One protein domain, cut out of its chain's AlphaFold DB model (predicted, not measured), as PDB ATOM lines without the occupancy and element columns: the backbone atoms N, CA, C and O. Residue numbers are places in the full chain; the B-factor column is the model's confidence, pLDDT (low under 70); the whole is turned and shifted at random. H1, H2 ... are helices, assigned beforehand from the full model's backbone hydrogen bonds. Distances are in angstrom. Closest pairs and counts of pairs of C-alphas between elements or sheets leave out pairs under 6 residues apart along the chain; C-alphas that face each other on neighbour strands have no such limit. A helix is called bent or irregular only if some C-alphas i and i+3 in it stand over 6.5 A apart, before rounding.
ATOM      1  N   THR A   2     163.678  25.815 -24.987       48.31
ATOM      2  CA  THR A   2     163.448  25.493 -23.573       48.31
ATOM      3  C   THR A   2     162.663  26.643 -22.950       48.31
ATOM      4  O   THR A   2     163.211  27.726 -22.750       48.31
ATOM      5  N   SER A   3     161.364  26.443 -22.721       52.34
ATOM      6  CA  SER A   3     160.536  27.412 -22.002       52.34
ATOM      7  C   SER A   3     160.988  27.427 -20.545       52.34
ATOM      8  O   SER A   3     160.891  26.414 -19.852       52.34
ATOM      9  N   TYR A   4     161.572  28.537 -20.097       56.97
ATOM     10  CA  TYR A   4     161.978  28.677 -18.703       56.97
ATOM     11  C   TYR A   4     160.739  28.936 -17.839       56.97
ATOM     12  O   TYR A   4     159.914  29.775 -18.212       56.97
ATOM     13  N   PRO A   5     160.601  28.267 -16.681       67.19
ATOM     14  CA  PRO A   5     159.467  28.495 -15.800       67.19
ATOM     15  C   PRO A   5     159.433  29.959 -15.346       67.19
ATOM     16  O   PRO A   5     160.460  30.572 -15.037       67.19
ATOM     17  N   SER A   6     158.234  30.535 -15.341       79.31
ATOM     18  CA  SER A   6     158.027  31.907 -14.886       79.31
ATOM     19  C   SER A   6     158.247  32.016 -13.374       79.31
ATOM     20  O   SER A   6     157.987  31.057 -12.648       79.31
ATOM     21  N   LEU A   7     158.680  33.188 -12.894       85.00
ATOM     22  CA  LEU A   7     158.793  33.462 -11.457       85.00
ATOM     23  C   LEU A   7     157.463  33.172 -10.746       85.00
ATOM     24  O   LEU A   7     156.412  33.601 -11.239       85.00
ATOM     25  N   ALA A   8     157.525  32.509  -9.587       88.44
ATOM     26  CA  ALA A   8     156.340  32.166  -8.812       88.44
ATOM     27  C   ALA A   8     155.479  33.417  -8.521       88.44
ATOM     28  O   ALA A   8     156.018  34.469  -8.163       88.44
ATOM     29  N   PRO A   9     154.146  33.347  -8.689       89.44
ATOM     30  CA  PRO A   9     153.288  34.533  -8.703       89.44
ATOM     31  C   PRO A   9     153.228  35.265  -7.356       89.44
ATOM     32  O   PRO A   9     153.174  36.491  -7.344       89.44
ATOM     33  N   HIS A  10     153.303  34.551  -6.227       89.38
ATOM     34  CA  HIS A  10     153.320  35.160  -4.888       89.38
ATOM     35  C   HIS A  10     154.541  36.072  -4.679       89.38
ATOM     36  O   HIS A  10     154.426  37.132  -4.075       89.38
ATOM     37  N   LEU A  11     155.687  35.745  -5.287       91.38
ATOM     38  CA  LEU A  11     156.901  36.562  -5.214       91.38
ATOM     39  C   LEU A  11     156.787  37.891  -5.973       91.38
ATOM     40  O   LEU A  11     157.678  38.727  -5.850       91.38
ATOM     41  N   LYS A  12     155.724  38.090  -6.761       89.94
ATOM     42  CA  LYS A  12     155.425  39.351  -7.456       89.94
ATOM     43  C   LYS A  12     154.441  40.234  -6.686       89.94
ATOM     44  O   LYS A  12     154.265  41.386  -7.066       89.94
ATOM     45  N   LYS A  13     153.781  39.702  -5.653       92.19
ATOM     46  CA  LYS A  13     152.820  40.457  -4.843       92.19
ATOM     47  C   LYS A  13     153.540  41.491  -3.980       92.19
ATOM     48  O   LYS A  13     154.686  41.283  -3.586       92.19
ATOM     49  N   SER A  14     152.855  42.581  -3.654       93.69
ATOM     50  CA  SER A  14     153.316  43.508  -2.618       93.69
ATOM     51  C   SER A  14     153.278  42.824  -1.244       93.69
ATOM     52  O   SER A  14     152.388  42.004  -1.012       93.69
ATOM     53  N   PRO A  15     154.237  43.113  -0.347       95.94
ATOM     54  CA  PRO A  15     154.188  42.602   1.019       95.94
ATOM     55  C   PRO A  15     152.999  43.216   1.771       95.94
ATOM     56  O   PRO A  15     152.684  44.392   1.576       95.94
ATOM     57  N   THR A  16     152.349  42.434   2.631       96.06
ATOM     58  CA  THR A  16     151.374  42.958   3.601       96.06
ATOM     59  C   THR A  16     152.097  43.590   4.804       96.06
ATOM     60  O   THR A  16     153.290  43.326   5.004       96.06
ATOM     61  N   PRO A  17     151.423  44.394   5.649       95.38
ATOM     62  CA  PRO A  17     152.028  44.910   6.882       95.38
ATOM     63  C   PRO A  17     152.562  43.798   7.800       95.38
ATOM     64  O   PRO A  17     153.674  43.902   8.318       95.38
ATOM     65  N   SER A  18     151.819  42.692   7.925       95.50
ATOM     66  CA  SER A  18     152.238  41.513   8.691       95.50
ATOM     67  C   SER A  18     153.473  40.825   8.089       95.50
ATOM     68  O   SER A  18     154.349  40.384   8.831       95.50
ATOM     69  N   ASN A  19     153.634  40.803   6.757       96.81
ATOM     70  CA  ASN A  19     154.865  40.317   6.115       96.81
ATOM     71  C   ASN A  19     156.089  41.170   6.471       96.81
ATOM     72  O   ASN A  19     157.167  40.624   6.711       96.81
ATOM     73  N   VAL A  20     155.937  42.497   6.498       96.50
ATOM     74  CA  VAL A  20     157.027  43.418   6.860       96.50
ATOM     75  C   VAL A  20     157.438  43.209   8.316       96.50
ATOM     76  O   VAL A  20     158.630  43.128   8.607       96.50
ATOM     77  N   GLN A  21     156.474  43.047   9.223       94.31
ATOM     78  CA  GLN A  21     156.757  42.754  10.628       94.31
ATOM     79  C   GLN A  21     157.467  41.402  10.801       94.31
ATOM     80  O   GLN A  21     158.524  41.340  11.433       94.31
ATOM     81  N   ALA A  22     156.941  40.343  10.180       94.50
ATOM     82  CA  ALA A  22     157.540  39.010  10.223       94.50
ATOM     83  C   ALA A  22     158.967  38.999   9.658       94.50
ATOM     84  O   ALA A  22     159.859  38.361  10.212       94.50
ATOM     85  N   SER A  23     159.210  39.749   8.581       96.38
ATOM     86  CA  SER A  23     160.526  39.879   7.953       96.38
ATOM     87  C   SER A  23     161.608  40.366   8.924       96.38
ATOM     88  O   SER A  23     162.720  39.832   8.918       96.38
ATOM     89  N   VAL A  24     161.301  41.333   9.793       93.44
ATOM     90  CA  VAL A  24     162.272  41.871  10.763       93.44
ATOM     91  C   VAL A  24     162.684  40.817  11.789       93.44
ATOM     92  O   VAL A  24     163.865  40.707  12.112       93.44
ATOM     93  N   GLU A  25     161.738  40.032  12.294       93.38
ATOM     94  CA  GLU A  25     162.030  38.979  13.271       93.38
ATOM     95  C   GLU A  25     162.763  37.804  12.616       93.38
ATOM     96  O   GLU A  25     163.868  37.447  13.028       93.38
ATOM     97  N   LEU A  26     162.201  37.277  11.524       93.31
ATOM     98  CA  LEU A  26     162.742  36.121  10.812       93.31
ATOM     99  C   LEU A  26     164.149  36.385  10.266       93.31
ATOM    100  O   LEU A  26     164.991  35.492  10.294       93.31
ATOM    101  N   SER A  27     164.434  37.604   9.798       91.81
ATOM    102  CA  SER A  27     165.774  37.954   9.306       91.81
ATOM    103  C   SER A  27     166.823  37.940  10.416       91.81
ATOM    104  O   SER A  27     167.933  37.464  10.183       91.81
ATOM    105  N   ARG A  28     166.486  38.409  11.625       92.06
ATOM    106  CA  ARG A  28     167.400  38.395  12.778       92.06
ATOM    107  C   ARG A  28     167.701  36.973  13.228       92.06
ATOM    108  O   ARG A  28     168.868  36.646  13.446       92.06
ATOM    109  N   ASP A  29     166.677  36.136  13.335       91.69
ATOM    110  CA  ASP A  29     166.843  34.751  13.779       91.69
ATOM    111  C   ASP A  29     167.594  33.914  12.740       91.69
ATOM    112  O   ASP A  29     168.557  33.223  13.085       91.69
ATOM    113  N   ALA A  30     167.253  34.060  11.455       91.00
ATOM    114  CA  ALA A  30     167.975  33.406  10.367       91.00
ATOM    115  C   ALA A  30     169.441  33.863  10.290       91.00
ATOM    116  O   ALA A  30     170.333  33.037  10.099       91.00
ATOM    117  N   ALA A  31     169.720  35.157  10.492       91.75
ATOM    118  CA  ALA A  31     171.088  35.674  10.476       91.75
ATOM    119  C   ALA A  31     171.916  35.124  11.645       91.75
ATOM    120  O   ALA A  31     173.054  34.699  11.444       91.75
ATOM    121  N   ARG A  32     171.341  35.062  12.854       90.56
ATOM    122  CA  ARG A  32     171.989  34.441  14.021       90.56
ATOM    123  C   ARG A  32     172.306  32.974  13.770       90.56
ATOM    124  O   ARG A  32     173.405  32.522  14.082       90.56
ATOM    125  N   GLU A  33     171.365  32.234  13.198       90.19
ATOM    126  CA  GLU A  33     171.574  30.823  12.884       90.19
ATOM    127  C   GLU A  33     172.637  30.628  11.790       90.19
ATOM    128  O   GLU A  33     173.487  29.743  11.912       90.19
ATOM    129  N   ALA A  34     172.669  31.494  10.771       91.12
ATOM    130  CA  ALA A  34     173.721  31.492   9.757       91.12
ATOM    131  C   ALA A  34     175.106  31.717  10.381       91.12
ATOM    132  O   ALA A  34     176.022  30.931  10.133       91.12
ATOM    133  N   VAL A  35     175.246  32.726  11.246       91.62
ATOM    134  CA  VAL A  35     176.500  33.022  11.958       91.62
ATOM    135  C   VAL A  35     176.937  31.837  12.821       91.62
ATOM    136  O   VAL A  35     178.091  31.419  12.738       91.62
ATOM    137  N   LYS A  36     176.021  31.218  13.576       89.25
ATOM    138  CA  LYS A  36     176.320  30.015  14.373       89.25
ATOM    139  C   LYS A  36     176.797  28.840  13.517       89.25
ATOM    140  O   LYS A  36     177.703  28.112  13.922       89.25
ATOM    141  N   ARG A  37     176.187  28.607  12.350       89.62
ATOM    142  CA  ARG A  37     176.600  27.530  11.429       89.62
ATOM    143  C   ARG A  37     177.968  27.800  10.821       89.62
ATOM    144  O   ARG A  37     178.808  26.906  10.830       89.62
ATOM    145  N   ILE A  38     178.210  29.031  10.369       91.25
ATOM    146  CA  ILE A  38     179.516  29.463   9.853       91.25
ATOM    147  C   ILE A  38     180.586  29.298  10.930       91.25
ATOM    148  O   ILE A  38     181.631  28.718  10.662       91.25
ATOM    149  N   GLY A  39     180.307  29.747  12.152       88.38
ATOM    150  CA  GLY A  39     181.204  29.629  13.294       88.38
ATOM    151  C   GLY A  39     181.612  28.189  13.601       88.38
ATOM    152  O   GLY A  39     182.800  27.869  13.657       88.38
ATOM    153  N   ARG A  40     180.623  27.288  13.693       86.00
ATOM    154  CA  ARG A  40     180.858  25.845  13.878       86.00
ATOM    155  C   ARG A  40     181.688  25.240  12.746       86.00
ATOM    156  O   ARG A  40     182.609  24.478  13.021       86.00
ATOM    157  N   ALA A  41     181.392  25.585  11.494       88.25
ATOM    158  CA  ALA A  41     182.139  25.088  10.339       88.25
ATOM    159  C   ALA A  41     183.577  25.630  10.292       88.25
ATOM    160  O   ALA A  41     184.511  24.910   9.942       88.25
ATOM    161  N   ALA A  42     183.770  26.891  10.680       90.56
ATOM    162  CA  ALA A  42     185.067  27.554  10.697       90.56
ATOM    163  C   ALA A  42     185.993  27.036  11.808       90.56
ATOM    164  O   ALA A  42     187.205  27.202  11.697       90.56
ATOM    165  N   ALA A  43     185.468  26.380  12.849       89.75
ATOM    166  CA  ALA A  43     186.257  25.901  13.986       89.75
ATOM    167  C   ALA A  43     187.423  24.981  13.572       89.75
ATOM    168  O   ALA A  43     188.536  25.139  14.069       89.75
ATOM    169  N   ALA A  44     187.204  24.063  12.622       88.31
ATOM    170  CA  ALA A  44     188.255  23.158  12.149       88.31
ATOM    171  C   ALA A  44     189.345  23.889  11.345       88.31
ATOM    172  O   ALA A  44     190.530  23.594  11.488       88.31
ATOM    173  N   LEU A  45     188.954  24.876  10.532       92.56
ATOM    174  CA  LEU A  45     189.890  25.722   9.784       92.56
ATOM    175  C   LEU A  45     190.671  26.660  10.712       92.56
ATOM    176  O   LEU A  45     191.863  26.870  10.504       92.56
ATOM    177  N   LYS A  46     190.028  27.177  11.765       92.62
ATOM    178  CA  LYS A  46     190.684  27.968  12.811       92.62
ATOM    179  C   LYS A  46     191.736  27.139  13.545       92.62
ATOM    180  O   LYS A  46     192.892  27.549  13.588       92.62
ATOM    181  N   ALA A  47     191.375  25.946  14.020       90.19
ATOM    182  CA  ALA A  47     192.321  25.038  14.669       90.19
ATOM    183  C   ALA A  47     193.508  24.688  13.751       90.19
ATOM    184  O   ALA A  47     194.656  24.652  14.194       90.19
ATOM    185  N   LEU A  48     193.249  24.490  12.452       93.06
ATOM    186  CA  LEU A  48     194.305  24.293  11.459       93.06
ATOM    187  C   LEU A  48     195.226  25.519  11.348       93.06
ATOM    188  O   LEU A  48     196.438  25.348  11.291       93.06
ATOM    189  N   SER A  49     194.672  26.736  11.342       94.06
ATOM    190  CA  SER A  49     195.448  27.985  11.236       94.06
ATOM    191  C   SER A  49     196.335  28.278  12.450       94.06
ATOM    192  O   SER A  49     197.343  28.963  12.318       94.06
ATOM    193  N   GLU A  50     195.976  27.742  13.616       94.56
ATOM    194  CA  GLU A  50     196.730  27.868  14.870       94.56
ATOM    195  C   GLU A  50     197.776  26.746  15.036       94.56
ATOM    196  O   GLU A  50     198.599  26.784  15.950       94.56
ATOM    197  N   THR A  51     197.773  25.745  14.149       94.06
ATOM    198  CA  THR A  51     198.729  24.633  14.166       94.06
ATOM    199  C   THR A  51     199.994  25.008  13.386       94.06
ATOM    200  O   THR A  51     199.921  25.283  12.194       94.06
ATOM    201  N   GLU A  52     201.169  24.962  14.025       94.81
ATOM    202  CA  GLU A  52     202.452  25.362  13.408       94.81
ATOM    203  C   GLU A  52     202.889  24.436  12.256       94.81
ATOM    204  O   GLU A  52     203.329  24.902  11.204       94.81
ATOM    205  N   TYR A  53     202.713  23.119  12.422       94.81
ATOM    206  CA  TYR A  53     203.075  22.102  11.427       94.81
ATOM    207  C   TYR A  53     201.930  21.105  11.199       94.81
ATOM    208  O   TYR A  53     201.986  19.968  11.680       94.81
ATOM    209  N   PRO A  54     200.858  21.503  10.493       93.12
ATOM    210  CA  PRO A  54     199.738  20.614  10.249       93.12
ATOM    211  C   PRO A  54     200.143  19.471   9.315       93.12
ATOM    212  O   PRO A  54     200.792  19.665   8.287       93.12
ATOM    213  N   SER A  55     199.720  18.256   9.651       97.19
ATOM    214  CA  SER A  55     199.855  17.108   8.757       97.19
ATOM    215  C   SER A  55     198.887  17.217   7.567       97.19
ATOM    216  O   SER A  55     197.807  17.803   7.698       97.19
ATOM    217  N   PRO A  56     199.191  16.581   6.419       97.38
ATOM    218  CA  PRO A  56     198.261  16.526   5.287       97.38
ATOM    219  C   PRO A  56     196.872  15.978   5.657       97.38
ATOM    220  O   PRO A  56     195.860  16.447   5.142       97.38
ATOM    221  N   ALA A  57     196.804  15.024   6.593       95.62
ATOM    222  CA  ALA A  57     195.540  14.477   7.080       95.62
ATOM    223  C   ALA A  57     194.696  15.528   7.821       95.62
ATOM    224  O   ALA A  57     193.488  15.604   7.607       95.62
ATOM    225  N   GLN A  58     195.328  16.374   8.643       94.06
ATOM    226  CA  GLN A  58     194.649  17.474   9.337       94.06
ATOM    227  C   GLN A  58     194.147  18.540   8.357       94.06
ATOM    228  O   GLN A  58     193.029  19.025   8.514       94.06
ATOM    229  N   MET A  59     194.923  18.854   7.313       96.56
ATOM    230  CA  MET A  59     194.492  19.785   6.262       96.56
ATOM    231  C   MET A  59     193.230  19.282   5.546       96.56
ATOM    232  O   MET A  59     192.248  20.015   5.431       96.56
ATOM    233  N   ILE A  60     193.223  18.017   5.106       96.62
ATOM    234  CA  ILE A  60     192.075  17.409   4.412       96.62
ATOM    235  C   ILE A  60     190.854  17.332   5.336       96.62
ATOM    236  O   ILE A  60     189.746  17.640   4.903       96.62
ATOM    237  N   ALA A  61     191.045  16.956   6.603       93.44
ATOM    238  CA  ALA A  61     189.954  16.864   7.572       93.44
ATOM    239  C   ALA A  61     189.277  18.222   7.820       93.44
ATOM    240  O   ALA A  61     188.049  18.289   7.871       93.44
ATOM    241  N   ALA A  62     190.053  19.305   7.921       92.94
ATOM    242  CA  ALA A  62     189.507  20.646   8.112       92.94
ATOM    243  C   ALA A  62     188.691  21.121   6.899       92.94
ATOM    244  O   ALA A  62     187.591  21.650   7.066       92.94
ATOM    245  N   VAL A  63     189.184  20.871   5.678       94.94
ATOM    246  CA  VAL A  63     188.436  21.172   4.444       94.94
ATOM    247  C   VAL A  63     187.165  20.330   4.362       94.94
ATOM    248  O   VAL A  63     186.096  20.865   4.086       94.94
ATOM    249  N   ALA A  64     187.243  19.032   4.662       93.75
ATOM    250  CA  ALA A  64     186.082  18.149   4.647       93.75
ATOM    251  C   ALA A  64     184.998  18.595   5.643       93.75
ATOM    252  O   ALA A  64     183.816  18.565   5.305       93.75
ATOM    253  N   ALA A  65     185.390  19.047   6.840       91.38
ATOM    254  CA  ALA A  65     184.463  19.580   7.836       91.38
ATOM    255  C   ALA A  65     183.742  20.844   7.338       91.38
ATOM    256  O   ALA A  65     182.525  20.956   7.492       91.38
ATOM    257  N   TRP A  66     184.468  21.761   6.692       94.25
ATOM    258  CA  TRP A  66     183.872  22.944   6.072       94.25
ATOM    259  C   TRP A  66     182.904  22.567   4.947       94.25
ATOM    260  O   TRP A  66     181.736  22.954   4.977       94.25
ATOM    261  N   THR A  67     183.355  21.750   3.989       95.19
ATOM    262  CA  THR A  67     182.549  21.336   2.832       95.19
ATOM    263  C   THR A  67     181.289  20.576   3.249       95.19
ATOM    264  O   THR A  67     180.230  20.770   2.657       95.19
ATOM    265  N   ALA A  68     181.355  19.756   4.302       92.75
ATOM    266  CA  ALA A  68     180.181  19.074   4.843       92.75
ATOM    267  C   ALA A  68     179.113  20.057   5.367       92.75
ATOM    268  O   ALA A  68     177.919  19.777   5.258       92.75
ATOM    269  N   ALA A  69     179.526  21.215   5.889       92.62
ATOM    270  CA  ALA A  69     178.633  22.233   6.439       92.62
ATOM    271  C   ALA A  69     178.108  23.240   5.395       92.62
ATOM    272  O   ALA A  69     177.119  23.929   5.660       92.62
ATOM    273  N   GLU A  70     178.714  23.328   4.203       93.56
ATOM    274  CA  GLU A  70     178.371  24.329   3.175       93.56
ATOM    275  C   GLU A  70     176.881  24.345   2.827       93.56
ATOM    276  O   GLU A  70     176.279  25.413   2.701       93.56
ATOM    277  N   ARG A  71     176.258  23.165   2.719       93.12
ATOM    278  CA  ARG A  71     174.829  23.061   2.404       93.12
ATOM    279  C   ARG A  71     173.957  23.714   3.479       93.12
ATOM    280  O   ARG A  71     172.981  24.385   3.147       93.12
ATOM    281  N   GLU A  72     174.285  23.512   4.749       91.56
ATOM    282  CA  GLU A  72     173.507  24.030   5.881       91.56
ATOM    283  C   GLU A  72     173.725  25.531   6.091       91.56
ATOM    284  O   GLU A  72     172.783  26.252   6.443       91.56
ATOM    285  N   ILE A  73     174.947  26.009   5.829       92.75
ATOM    286  CA  ILE A  73     175.278  27.438   5.784       92.75
ATOM    287  C   ILE A  73     174.482  28.109   4.666       92.75
ATOM    288  O   ILE A  73     173.798  29.103   4.905       92.75
ATOM    289  N   HIS A  74     174.511  27.536   3.461       93.44
ATOM    290  CA  HIS A  74     173.763  28.060   2.326       93.44
ATOM    291  C   HIS A  74     172.258  28.107   2.617       93.44
ATOM    292  O   HIS A  74     171.616  29.114   2.334       93.44
ATOM    293  N   ALA A  75     171.695  27.060   3.231       92.75
ATOM    294  CA  ALA A  75     170.292  27.055   3.643       92.75
ATOM    295  C   ALA A  75     169.965  28.218   4.599       92.75
ATOM    296  O   ALA A  75     169.006  28.943   4.357       92.75
ATOM    297  N   ALA A  76     170.806  28.473   5.610       92.88
ATOM    298  CA  ALA A  76     170.602  29.596   6.530       92.88
ATOM    299  C   ALA A  76     170.664  30.963   5.824       92.88
ATOM    300  O   ALA A  76     169.863  31.855   6.098       92.88
ATOM    301  N   VAL A  77     171.592  31.135   4.878       93.94
ATOM    302  CA  VAL A  77     171.704  32.368   4.077       93.94
ATOM    303  C   VAL A  77     170.483  32.556   3.167       93.94
ATOM    304  O   VAL A  77     170.007  33.680   2.965       93.94
ATOM    305  N   VAL A  78     169.935  31.461   2.633       95.50
ATOM    306  CA  VAL A  78     168.671  31.485   1.886       95.50
ATOM    307  C   VAL A  78     167.513  31.904   2.792       95.50
ATOM    308  O   VAL A  78     166.698  32.708   2.347       95.50
ATOM    309  N   ASP A  79     167.464  31.473   4.055       95.88
ATOM    310  CA  ASP A  79     166.422  31.894   5.005       95.88
ATOM    311  C   ASP A  79     166.486  33.399   5.322       95.88
ATOM    312  O   ASP A  79     165.455  34.077   5.342       95.88
ATOM    313  N   VAL A  80     167.690  33.972   5.451       96.31
ATOM    314  CA  VAL A  80     167.868  35.435   5.566       96.31
ATOM    315  C   VAL A  80     167.324  36.142   4.324       96.31
ATOM    316  O   VAL A  80     166.587  37.128   4.412       96.31
ATOM    317  N   THR A  81     167.652  35.612   3.144       96.62
ATOM    318  CA  THR A  81     167.163  36.146   1.866       96.62
ATOM    319  C   THR A  81     165.640  36.040   1.768       96.62
ATOM    320  O   THR A  81     164.981  36.959   1.279       96.62
ATOM    321  N   ALA A  82     165.065  34.943   2.257       96.31
ATOM    322  CA  ALA A  82     163.632  34.715   2.268       96.31
ATOM    323  C   ALA A  82     162.900  35.740   3.130       96.31
ATOM    324  O   ALA A  82     161.890  36.288   2.687       96.31
ATOM    325  N   ALA A  83     163.432  36.051   4.313       97.00
ATOM    326  CA  ALA A  83     162.887  37.098   5.165       97.00
ATOM    327  C   ALA A  83     162.931  38.469   4.468       97.00
ATOM    328  O   ALA A  83     161.936  39.192   4.482       97.00
ATOM    329  N   ALA A  84     164.028  38.814   3.788       96.62
ATOM    330  CA  ALA A  84     164.120  40.067   3.032       96.62
ATOM    331  C   ALA A  84     163.096  40.139   1.880       96.62
ATOM    332  O   ALA A  84     162.437  41.161   1.686       96.62
ATOM    333  N   VAL A  85     162.926  39.046   1.127       96.88
ATOM    334  CA  VAL A  85     161.937  38.957   0.036       96.88
ATOM    335  C   VAL A  85     160.509  39.039   0.570       96.88
ATOM    336  O   VAL A  85     159.685  39.743  -0.015       96.88
ATOM    337  N   LEU A  86     160.220  38.380   1.696       97.12
ATOM    338  CA  LEU A  86     158.939  38.495   2.393       97.12
ATOM    339  C   LEU A  86     158.640  39.957   2.759       97.12
ATOM    340  O   LEU A  86     157.536  40.426   2.505       97.12
ATOM    341  N   GLY A  87     159.638  40.688   3.264       95.50
ATOM    342  CA  GLY A  87     159.535  42.107   3.626       95.50
ATOM    343  C   GLY A  87     159.472  43.077   2.443       95.50
ATOM    344  O   GLY A  87     159.257  44.268   2.643       95.50
ATOM    345  N   GLY A  88     159.626  42.593   1.206       94.75
ATOM    346  CA  GLY A  88     159.425  43.393   0.000       94.75
ATOM    347  C   GLY A  88     160.601  43.450  -0.970       94.75
ATOM    348  O   GLY A  88     160.443  44.034  -2.045       94.75
ATOM    349  N   ALA A  89     161.745  42.833  -0.658       95.44
ATOM    350  CA  ALA A  89     162.876  42.806  -1.580       95.44
ATOM    351  C   ALA A  89     162.495  42.135  -2.912       95.44
ATOM    352  O   ALA A  89     161.835  41.093  -2.961       95.44
ATOM    353  N   ALA A  90     162.909  42.743  -4.025       93.94
ATOM    354  CA  ALA A  90     162.618  42.209  -5.346       93.94
ATOM    355  C   ALA A  90     163.531  41.013  -5.660       93.94
ATOM    356  O   ALA A  90     164.746  41.149  -5.763       93.94
ATOM    357  N   VAL A  91     162.936  39.844  -5.919       94.06
ATOM    358  CA  VAL A  91     163.676  38.602  -6.224       94.06
ATOM    359  C   VAL A  91     164.648  38.770  -7.394       94.06
ATOM    360  O   VAL A  91     165.711  38.159  -7.414       94.06
ATOM    361  N   THR A  92     164.318  39.613  -8.373       91.62
ATOM    362  CA  THR A  92     165.165  39.858  -9.546       91.62
ATOM    363  C   THR A  92     166.470  40.571  -9.201       91.62
ATOM    364  O   THR A  92     167.527  40.154  -9.682       91.62
ATOM    365  N   THR A  93     166.413  41.623  -8.381       92.00
ATOM    366  CA  THR A  93     167.600  42.374  -7.957       92.00
ATOM    367  C   THR A  93     168.391  41.583  -6.923       92.00
ATOM    368  O   THR A  93     169.606  41.488  -7.055       92.00
ATOM    369  N   THR A  94     167.719  40.922  -5.978       93.44
ATOM    370  CA  THR A  94     168.359  40.067  -4.967       93.44
ATOM    371  C   THR A  94     169.094  38.877  -5.590       93.44
ATOM    372  O   THR A  94     170.245  38.620  -5.241       93.44
ATOM    373  N   ALA A  95     168.485  38.181  -6.559       93.25
ATOM    374  CA  ALA A  95     169.124  37.047  -7.235       93.25
ATOM    375  C   ALA A  95     170.425  37.451  -7.931       93.25
ATOM    376  O   ALA A  95     171.435  36.763  -7.801       93.25
ATOM    377  N   ARG A  96     170.407  38.580  -8.647       92.44
ATOM    378  CA  ARG A  96     171.566  39.050  -9.408       92.44
ATOM    379  C   ARG A  96     172.620  39.703  -8.515       92.44
ATOM    380  O   ARG A  96     173.801  39.467  -8.732       92.44
ATOM    381  N   GLY A  97     172.196  40.525  -7.560       90.81
ATOM    382  CA  GLY A  97     173.087  41.337  -6.734       90.81
ATOM    383  C   GLY A  97     173.768  40.555  -5.616       90.81
ATOM    384  O   GLY A  97     174.958  40.742  -5.398       90.81
ATOM    385  N   SER A  98     173.039  39.671  -4.933       89.06
ATOM    386  CA  SER A  98     173.555  38.984  -3.738       89.06
ATOM    387  C   SER A  98     174.029  37.561  -4.019       89.06
ATOM    388  O   SER A  98     174.970  37.097  -3.391       89.06
ATOM    389  N   HIS A  99     173.382  36.868  -4.961       90.25
ATOM    390  CA  HIS A  99     173.614  35.439  -5.205       90.25
ATOM    391  C   HIS A  99     174.271  35.147  -6.559       90.25
ATOM    392  O   HIS A  99     174.707  34.027  -6.800       90.25
ATOM    393  N   GLY A 100     174.321  36.121  -7.474       93.00
ATOM    394  CA  GLY A 100     174.855  35.924  -8.825       93.00
ATOM    395  C   GLY A 100     174.075  34.905  -9.672       93.00
ATOM    396  O   GLY A 100     174.596  34.404 -10.668       93.00
ATOM    397  N   VAL A 101     172.828  34.589  -9.305       94.31
ATOM    398  CA  VAL A 101     172.005  33.568  -9.974       94.31
ATOM    399  C   VAL A 101     170.866  34.175 -10.790       94.31
ATOM    400  O   VAL A 101     170.516  35.352 -10.685       94.31
ATOM    401  N   ARG A 102     170.239  33.339 -11.625       94.00
ATOM    402  CA  ARG A 102     169.002  33.707 -12.322       94.00
ATOM    403  C   ARG A 102     167.844  33.833 -11.318       94.00
ATOM    404  O   ARG A 102     167.772  33.026 -10.390       94.00
ATOM    405  N   PRO A 103     166.880  34.750 -11.525       93.69
ATOM    406  CA  PRO A 103     165.731  34.907 -10.625       93.69
ATOM    407  C   PRO A 103     164.926  33.617 -10.406       93.69
ATOM    408  O   PRO A 103     164.414  33.388  -9.317       93.69
ATOM    409  N   GLN A 104     164.843  32.751 -11.420       92.44
ATOM    410  CA  GLN A 104     164.175  31.449 -11.327       92.44
ATOM    411  C   GLN A 104     164.897  30.498 -10.366       92.44
ATOM    412  O   GLN A 104     164.252  29.774  -9.615       92.44
ATOM    413  N   THR A 105     166.231  30.516 -10.361       93.62
ATOM    414  CA  THR A 105     167.035  29.697  -9.450       93.62
ATOM    415  C   THR A 105     166.792  30.124  -8.006       93.62
ATOM    416  O   THR A 105     166.476  29.276  -7.176       93.62
ATOM    417  N   LEU A 106     166.826  31.434  -7.728       94.81
ATOM    418  CA  LEU A 106     166.505  31.944  -6.395       94.81
ATOM    419  C   LEU A 106     165.053  31.619  -6.006       94.81
ATOM    420  O   LEU A 106     164.801  31.163  -4.900       94.81
ATOM    421  N   SER A 107     164.098  31.775  -6.926       94.50
ATOM    422  CA  SER A 107     162.694  31.406  -6.691       94.50
ATOM    423  C   SER A 107     162.523  29.952  -6.251       94.50
ATOM    424  O   SER A 107     161.674  29.675  -5.408       94.50
ATOM    425  N   ASN A 108     163.304  29.030  -6.816       94.31
ATOM    426  CA  ASN A 108     163.252  27.621  -6.437       94.31
ATOM    427  C   ASN A 108     163.792  27.409  -5.020       94.31
ATOM    428  O   ASN A 108     163.163  26.696  -4.239       94.31
ATOM    429  N   TRP A 109     164.902  28.063  -4.665       94.94
ATOM    430  CA  TRP A 109     165.451  28.014  -3.305       94.94
ATOM    431  C   TRP A 109     164.460  28.549  -2.266       94.94
ATOM    432  O   TRP A 109     164.331  27.983  -1.188       94.94
ATOM    433  N   LEU A 110     163.697  29.584  -2.622       95.12
ATOM    434  CA  LEU A 110     162.722  30.221  -1.737       95.12
ATOM    435  C   LEU A 110     161.417  29.428  -1.547       95.12
ATOM    436  O   LEU A 110     160.650  29.741  -0.638       95.12
ATOM    437  N   SER A 111     161.144  28.407  -2.363       91.25
ATOM    438  CA  SER A 111     159.850  27.699  -2.368       91.25
ATOM    439  C   SER A 111     159.481  27.029  -1.033       91.25
ATOM    440  O   SER A 111     158.300  26.938  -0.694       91.25
ATOM    441  N   GLY A 112     160.480  26.601  -0.258       89.56
ATOM    442  CA  GLY A 112     160.313  25.984   1.062       89.56
ATOM    443  C   GLY A 112     160.408  26.953   2.243       89.56
ATOM    444  O   GLY A 112     160.439  26.500   3.379       89.56
ATOM    445  N   THR A 113     160.480  28.260   1.991       94.19
ATOM    446  CA  THR A 113     160.812  29.276   3.007       94.19
ATOM    447  C   THR A 113     159.640  30.219   3.287       94.19
ATOM    448  O   THR A 113     158.617  30.187   2.599       94.19
ATOM    449  N   ALA A 114     159.808  31.127   4.254       92.50
ATOM    450  CA  ALA A 114     158.808  32.140   4.595       92.50
ATOM    451  C   ALA A 114     158.420  33.059   3.416       92.50
ATOM    452  O   ALA A 114     157.289  33.541   3.359       92.50
ATOM    453  N   ALA A 115     159.300  33.241   2.422       94.81
ATOM    454  CA  ALA A 115     159.015  34.039   1.224       94.81
ATOM    455  C   ALA A 115     157.799  33.533   0.427       94.81
ATOM    456  O   ALA A 115     157.179  34.308  -0.309       94.81
ATOM    457  N   ARG A 116     157.419  32.256   0.594       94.31
ATOM    458  CA  ARG A 116     156.238  31.672  -0.055       94.31
ATOM    459  C   ARG A 116     154.926  32.354   0.341       94.31
ATOM    460  O   ARG A 116     153.964  32.307  -0.421       94.31
ATOM    461  N   TYR A 117     154.898  32.998   1.508       94.25
ATOM    462  CA  TYR A 117     153.720  33.674   2.049       94.25
ATOM    463  C   TYR A 117     153.640  35.158   1.694       94.25
ATOM    464  O   TYR A 117     152.778  35.869   2.202       94.25
ATOM    465  N   ARG A 118     154.518  35.655   0.818       94.19
ATOM    466  CA  ARG A 118     154.467  37.054   0.398       94.19
ATOM    467  C   ARG A 118     153.098  37.406  -0.197       94.19
ATOM    468  O   ARG A 118     152.614  36.744  -1.122       94.19
TER     469      ARG A 118
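What this domain is: This is residues 2 to 118 of the 202 residues of an uncharacterized protein of Mycolicibacterium fortuitum (UniProt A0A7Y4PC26). A long helical hairpin of H2 and H3 has a small head of H1, H4, H5 and H6 beside H3b; residues 50 to 57, at its turn, stick out. The printed part has 117 residues with six named helices, H1 to H6 in order, and no named strand. It is all helix and loose, with radius of gyration of the C-alphas 17.8 A and spans of 56 by 39 by 21 A.

How they stand to each other: H2, residues 17 to 49, is only just irregular: C-alphas 41 and 44 are 6.7 A apart. H3, residues 56 to 86, one helix by its hydrogen bonds, is bent, C-alphas 68 and 71 being 7.1 A apart; its arms are H3a, 56 to 68, and H3b, 71 to 86. H2 touches H3b at a shallow tilt of 22 degrees, opposite ways; closest C-alphas, Ser 23 and Ala 83, 4.6 A. H2, with residues 41 to 48 alone, touches H3a in a hairpin; closest C-alphas, Ala 44 and Ala 62, 4.9 A. H3b, with residues 78 to 82 alone, touches H5, residues 103 to 110, about perpendicular at 74 degrees; closest C-alphas, Ala 82 and Leu 110, 6.1 A. H5 touches H4, residues 91 to 98; closest C-alphas, Thr 92 and Pro 103, 5.1 A. H6, residues 114 to 117, touches H1, residues 9 to 12; closest C-alphas, His 10 and Arg 116, 6.6 A. Every O i to N i+4 pair is within hydrogen-bond range in H3a, H3b, H4 and H5, and 25 of 29 in H2; H1 and H6 are too short for one.

Where its parts are: H2 runs 46.8 A from C-alpha 17 at (152.028, 44.910, 6.882); H3a is 18.3 A and H3b 22.2 A long, ending at C-alpha 86 (158.939, 38.495, 2.393).

The domain as a whole: The C-alphas farthest apart, of Thr 16 and Tyr 53, are 56.3 A apart. The printed part has no cut and no long link; pLDDT is under 70 at residues 2 to 5.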